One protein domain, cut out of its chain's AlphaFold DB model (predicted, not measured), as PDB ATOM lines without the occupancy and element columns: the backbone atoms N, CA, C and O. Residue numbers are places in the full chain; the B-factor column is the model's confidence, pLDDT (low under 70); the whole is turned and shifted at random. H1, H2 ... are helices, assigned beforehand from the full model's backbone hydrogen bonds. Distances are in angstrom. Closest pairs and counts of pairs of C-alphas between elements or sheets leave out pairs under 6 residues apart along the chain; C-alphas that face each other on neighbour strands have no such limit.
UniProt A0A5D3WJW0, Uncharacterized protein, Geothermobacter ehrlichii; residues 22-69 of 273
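AT A GLANCE: This is residues 22 to 69 of the 273 residues of an uncharacterized protein of Geothermobacter ehrlichii (UniProt A0A5D3WJW0). This is a piece with little regular structure, a chain of loops with short helix H1 at one side, H2 and H3 at another, and residues 32 to 51 winding between. The printed part has 48 residues; its three helices, H1, H2, H3 in chain order, hold 17, with no named strand: all helix. It is compact, with a radius of gyration of the C-alphas of 10.8 A, spanning 26 by 26 by 18 A.

HOW THE PARTS SIT: Start at H1, residues 25 to 31, which is apart from H2, residues 52 to 55, and from H3, residues 61 to 66. H2 and H3 only just touch, with 3 C-alpha pairs within 8 A; the closest, Cys 55 and Ala 64, are 6.6 A apart. Every O i to N i+4 pair is within hydrogen-bond range in H3; in H1, 1 of 3 is, beside 3 of 4 O i to N i+3 pairs; H2 is too short for an i+4 pair.

IN THESE COORDINATES: Find C-alpha 25 at (69.448, 44.736, 81.015); H1 runs 10.1 A from there. H2 covers 5.2 A. H3 runs 8.7 A to C-alpha 66 at (85.295, 40.871, 82.984).

THE WHOLE: The printed part has no cut. H1 to H2 is a long link, H2 to H3 tight; residues 30 to 36 stand free. The C-alphas of Asp 34 and Asp 62, the two farthest apart, are 27.5 A apart. No printed residue has pLDDT under 70.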
ATOM      1  N   THR A  22      78.493  43.310  86.992       89.12
ATOM      2  CA  THR A  22      77.313  42.498  86.654       89.12
ATOM      3  C   THR A  22      76.561  43.096  85.465       89.12
ATOM      4  O   THR A  22      76.299  44.299  85.438       89.12
ATOM      5  N   PHE A  23      76.172  42.254  84.506       90.94
ATOM      6  CA  PHE A  23      75.384  42.654  83.341       90.94
ATOM      7  C   PHE A  23      74.059  43.338  83.728       90.94
ATOM      8  O   PHE A  23      73.335  42.875  84.614       90.94
ATOM      9  N   ASN A  24      73.708  44.418  83.018       89.56
ATOM     10  CA  ASN A  24      72.516  45.223  83.282       89.56
ATOM     11  C   ASN A  24      71.615  45.337  82.040       89.56
ATOM     12  O   ASN A  24      71.943  46.046  81.089       89.56
ATOM     13  N   HIS A  25      70.449  44.685  82.087       88.44
ATOM     14  CA  HIS A  25      69.448  44.736  81.015       88.44
ATOM     15  C   HIS A  25      68.929  46.157  80.761       88.44
ATOM     16  O   HIS A  25      68.871  46.580  79.617       88.44
ATOM     17  N   ALA A  26      68.625  46.930  81.811       87.56
ATOM     18  CA  ALA A  26      68.004  48.250  81.661       87.56
ATOM     19  C   ALA A  26      68.915  49.267  80.958       87.56
ATOM     20  O   ALA A  26      68.435  50.190  80.309       87.56
ATOM     21  N   GLU A  27      70.230  49.108  81.109       89.25
ATOM     22  CA  GLU A  27      71.211  49.929  80.406       89.25
ATOM     23  C   GLU A  27      71.279  49.549  78.922       89.25
ATOM     24  O   GLU A  27      71.237  50.424  78.063       89.25
ATOM     25  N   HIS A  28      71.282  48.248  78.615       90.00
ATOM     26  CA  HIS A  28      71.281  47.768  77.233       90.00
ATOM     27  C   HIS A  28      69.985  48.121  76.504       90.00
ATOM     28  O   HIS A  28      70.059  48.599  75.377       90.00
ATOM     29  N   ASP A  29      68.824  47.997  77.152       84.38
ATOM     30  CA  ASP A  29      67.524  48.380  76.585       84.38
ATOM     31  C   ASP A  29      67.512  49.841  76.090       84.38
ATOM     32  O   ASP A  29      66.837  50.159  75.115       84.38
ATOM     33  N   GLY A  30      68.296  50.729  76.721       84.31
ATOM     34  CA  GLY A  30      68.453  52.123  76.293       84.31
ATOM     35  C   GLY A  30      69.406  52.337  75.108       84.31
ATOM     36  O   GLY A  30      69.326  53.370  74.446       84.31
ATOM     37  N   TYR A  31      70.306  51.391  74.824       83.44
ATOM     38  CA  TYR A  31      71.255  51.459  73.704       83.44
ATOM     39  C   TYR A  31      70.800  50.662  72.477       83.44
ATOM     40  O   TYR A  31      71.173  51.006  71.354       83.44
ATOM     41  N   VAL A  32      69.994  49.618  72.676       80.88
ATOM     42  CA  VAL A  32      69.429  48.772  71.612       80.88
ATOM     43  C   VAL A  32      67.926  48.995  71.430       80.88
ATOM     44  O   VAL A  32      67.185  48.062  71.121       80.88
ATOM     45  N   GLU A  33      67.476  50.239  71.602       75.06
ATOM     46  CA  GLU A  33      66.076  50.635  71.430       75.06
ATOM     47  C   GLU A  33      65.540  50.139  70.063       75.06
ATOM     48  O   GLU A  33      66.227  50.210  69.039       75.06
ATOM     49  N   ASP A  34      64.343  49.547  70.066       79.19
ATOM     50  CA  ASP A  34      63.680  48.896  68.919       79.19
ATOM     51  C   ASP A  34      64.328  47.610  68.363       79.19
ATOM     52  O   ASP A  34      63.944  47.126  67.289       79.19
ATOM     53  N   LYS A  35      65.292  47.005  69.064       84.88
ATOM     54  CA  LYS A  35      65.823  45.685  68.692       84.88
ATOM     55  C   LYS A  35      65.039  44.552  69.358       84.88
ATOM     56  O   LYS A  35      64.651  44.662  70.518       84.88
ATOM     57  N   PRO A  36      64.805  43.431  68.648       87.81
ATOM     58  CA  PRO A  36      64.159  42.273  69.252       87.81
ATOM     59  C   PRO A  36      65.062  41.661  70.327       87.81
ATOM     60  O   PRO A  36      66.285  41.662  70.175       87.81
ATOM     61  N   CYS A  37      64.469  41.036  71.347       87.44
ATOM     62  CA  CYS A  37      65.198  40.289  72.383       87.44
ATOM     63  C   CYS A  37      66.140  39.233  71.774       87.44
ATOM     64  O   CYS A  37      67.219  38.973  72.305       87.44
ATOM     65  N   ALA A  38      65.754  38.686  70.612       88.50
ATOM     66  CA  ALA A  38      66.524  37.729  69.819       88.50
ATOM     67  C   ALA A  38      67.873  38.261  69.299       88.50
ATOM     68  O   ALA A  38      68.708  37.481  68.854       88.50
ATOM     69  N   THR A  39      68.106  39.574  69.378       88.88
ATOM     70  CA  THR A  39      69.418  40.178  69.098       88.88
ATOM     71  C   THR A  39      70.480  39.644  70.054       88.88
ATOM     72  O   THR A  39      71.614  39.423  69.642       88.88
ATOM     73  N   CYS A  40      70.095  39.406  71.311       89.44
ATOM     74  CA  CYS A  40      70.968  38.855  72.343       89.44
ATOM     75  C   CYS A  40      70.622  37.390  72.648       89.44
ATOM     76  O   CYS A  40      71.507  36.548  72.754       89.44
ATOM     77  N   HIS A  41      69.332  37.067  72.754       90.00
ATOM     78  CA  HIS A  41      68.836  35.726  73.070       90.00
ATOM     79  C   HIS A  41      68.490  34.952  71.796       90.00
ATOM     80  O   HIS A  41      67.323  34.851  71.421       90.00
ATOM     81  N   VAL A  42      69.518  34.446  71.114       87.31
ATOM     82  CA  VAL A  42      69.364  33.751  69.829       87.31
ATOM     83  C   VAL A  42      68.462  32.516  69.939       87.31
ATOM     84  O   VAL A  42      68.454  31.811  70.951       87.31
ATOM     85  N   GLU A  43      67.689  32.258  68.884       80.81
ATOM     86  CA  GLU A  43      66.812  31.088  68.807       80.81
ATOM     87  C   GLU A  43      67.621  29.782  68.915       80.81
ATOM     88  O   GLU A  43      68.777  29.715  68.502       80.81
ATOM     89  N   GLU A  44      67.011  28.746  69.499       76.94
ATOM     90  CA  GLU A  44      67.606  27.412  69.720       76.94
ATOM     91  C   GLU A  44      68.805  27.353  70.690       76.94
ATOM     92  O   GLU A  44      69.364  26.274  70.925       76.94
ATOM     93  N   ALA A  45      69.165  28.471  71.331       78.50
ATOM     94  CA  ALA A  45      70.163  28.476  72.392       78.50
ATOM     95  C   ALA A  45      69.742  27.569  73.561       78.50
ATOM     96  O   ALA A  45      68.617  27.616  74.057       78.50
ATOM     97  N   GLN A  46      70.687  26.765  74.052       72.69
ATOM     98  CA  GLN A  46      70.474  25.872  75.199       72.69
ATOM     99  C   GLN A  46      70.421  26.619  76.544       72.69
ATOM    100  O   GLN A  46      70.075  26.038  77.571       72.69
ATOM    101  N   SER A  47      70.792  27.899  76.552       79.88
ATOM    102  CA  SER A  47      70.890  28.747  77.735       79.88
ATOM    103  C   SER A  47      70.230  30.091  77.464       79.88
ATOM    104  O   SER A  47      70.347  30.640  76.372       79.88
ATOM    105  N   ILE A  48      69.572  30.642  78.487       81.44
ATOM    106  CA  ILE A  48      69.065  32.016  78.439       81.44
ATOM    107  C   ILE A  48      70.197  33.043  78.521       81.44
ATOM    108  O   ILE A  48      70.048  34.146  78.012       81.44
ATOM    109  N   VAL A  49      71.328  32.693  79.141       88.12
ATOM    110  CA  VAL A  49      72.534  33.526  79.102       88.12
ATOM    111  C   VAL A  49      73.115  33.425  77.690       88.12
ATOM    112  O   VAL A  49      73.456  32.303  77.300       88.12
ATOM    113  N   PRO A  50      73.204  34.542  76.939       88.06
ATOM    114  CA  PRO A  50      73.774  34.555  75.597       88.06
ATOM    115  C   PRO A  50      75.215  34.055  75.573       88.06
ATOM    116  O   PRO A  50      75.947  34.203  76.554       88.06
ATOM    117  N   ASP A  51      75.637  33.526  74.427       87.25
ATOM    118  CA  ASP A  51      77.059  33.300  74.195       87.25
ATOM    119  C   ASP A  51      77.805  34.644  74.193       87.25
ATOM    120  O   ASP A  51      77.294  35.658  73.697       87.25
ATOM    121  N   LYS A  52      79.028  34.652  74.730       87.19
ATOM    122  CA  LYS A  52      79.889  35.839  74.767       87.19
ATOM    123  C   LYS A  52      80.142  36.391  73.368       87.19
ATOM    124  O   LYS A  52      80.288  37.601  73.219       87.19
ATOM    125  N   GLU A  53      80.128  35.538  72.345       88.31
ATOM    126  CA  GLU A  53      80.266  35.933  70.939       88.31
ATOM    127  C   GLU A  53      79.254  37.008  70.511       88.31
ATOM    128  O   GLU A  53      79.569  37.864  69.682       88.31
ATOM    129  N   VAL A  54      78.056  37.026  71.106       89.62
ATOM    130  CA  VAL A  54      77.048  38.057  70.822       89.62
ATOM    131  C   VAL A  54      77.478  39.417  71.376       89.62
ATOM    132  O   VAL A  54      77.296  40.444  70.722       89.62
ATOM    133  N   CYS A  55      78.117  39.433  72.547       90.19
ATOM    134  CA  CYS A  55      78.626  40.646  73.181       90.19
ATOM    135  C   CYS A  55      79.794  41.259  72.394       90.19
ATOM    136  O   CYS A  55      79.917  42.484  72.335       90.19
ATOM    137  N   LEU A  56      80.608  40.421  71.738       91.88
ATOM    138  CA  LEU A  56      81.773  40.849  70.952       91.88
ATOM    139  C   LEU A  56      81.414  41.681  69.708       91.88
ATOM    140  O   LEU A  56      82.280  42.301  69.093       91.88
ATOM    141  N   GLN A  57      80.133  41.730  69.333       88.06
ATOM    142  CA  GLN A  57      79.660  42.584  68.240       88.06
ATOM    143  C   GLN A  57      79.731  44.078  68.589       88.06
ATOM    144  O   GLN A  57      79.753  44.919  67.688       88.06
ATOM    145  N   CYS A  58      79.750  44.418  69.881       89.88
ATOM    146  CA  CYS A  58      79.803  45.800  70.362       89.88
ATOM    147  C   CYS A  58      80.886  46.040  71.424       89.88
ATOM    148  O   CYS A  58      81.345  47.173  71.558       89.88
ATOM    149  N   HIS A  59      81.306  45.005  72.152       91.62
ATOM    150  CA  HIS A  59      82.319  45.079  73.205       91.62
ATOM    151  C   HIS A  59      83.602  44.348  72.807       91.62
ATOM    152  O   HIS A  59      83.566  43.393  72.037       91.62
ATOM    153  N   ASP A  60      84.743  44.779  73.339       93.62
ATOM    154  CA  ASP A  60      85.987  44.022  73.220       93.62
ATOM    155  C   ASP A  60      86.001  42.786  74.137       93.62
ATOM    156  O   ASP A  60      85.220  42.673  75.087       93.62
ATOM    157  N   GLU A  61      86.893  41.847  73.821       90.44
ATOM    158  CA  GLU A  61      87.018  40.557  74.508       90.44
ATOM    159  C   GLU A  61      87.387  40.723  75.986       90.44
ATOM    160  O   GLU A  61      86.722  40.140  76.842       90.44
ATOM    161  N   ASP A  62      88.356  41.591  76.299       90.00
ATOM    162  CA  ASP A  62      88.807  41.840  77.673       90.00
ATOM    163  C   ASP A  62      87.659  42.367  78.551       90.00
ATOM    164  O   ASP A  62      87.473  41.931  79.693       90.00
ATOM    165  N   PHE A  63      86.846  43.286  78.017       88.81
ATOM    166  CA  PHE A  63      85.672  43.788  78.722       88.81
ATOM    167  C   PHE A  63      84.607  42.703  78.897       88.81
ATOM    168  O   PHE A  63      84.150  42.490  80.022       88.81
ATOM    169  N   ALA A  64      84.235  41.992  77.829       87.25
ATOM    170  CA  ALA A  64      83.209  40.948  77.879       87.25
ATOM    171  C   ALA A  64      83.588  39.789  78.824       87.25
ATOM    172  O   ALA A  64      82.722  39.185  79.456       87.25
ATOM    173  N   GLU A  65      84.878  39.483  78.982       86.38
ATOM    174  CA  GLU A  65      85.340  38.494  79.959       86.38
ATOM    175  C   GLU A  65      85.253  38.964  81.412       86.38
ATOM    176  O   GLU A  65      85.076  38.137  82.309       86.38
ATOM    177  N   SER A  66      85.348  40.273  81.646       86.88
ATOM    178  CA  SER A  66      85.295  40.871  82.984       86.88
ATOM    179  C   SER A  66      83.875  41.034  83.548       86.88
ATOM    180  O   SER A  66      83.714  41.406  84.715       86.88
ATOM    181  N   VAL A  67      82.851  40.768  82.731       88.62
ATOM    182  CA  VAL A  67      81.440  40.917  83.096       88.62
ATOM    183  C   VAL A  67      80.887  39.611  83.673       88.62
ATOM    184  O   VAL A  67      81.089  38.525  83.133       88.62
ATOM    185  N   ASP A  68      80.162  39.726  84.782       88.81
ATOM    186  CA  ASP A  68      79.364  38.642  85.351       88.81
ATOM    187  C   ASP A  68      77.973  38.619  84.705       88.81
ATOM    188  O   ASP A  68      77.262  39.629  84.685       88.81
ATOM    189  N   TYR A  69      77.575  37.453  84.201       86.94
ATOM    190  CA  TYR A  69      76.300  37.231  83.524       86.94
ATOM    191  C   TYR A  69      75.417  36.322  84.386       86.94
ATOM    192  O   TYR A  69      75.422  35.097  84.214       86.94
TER     193      TYR A  69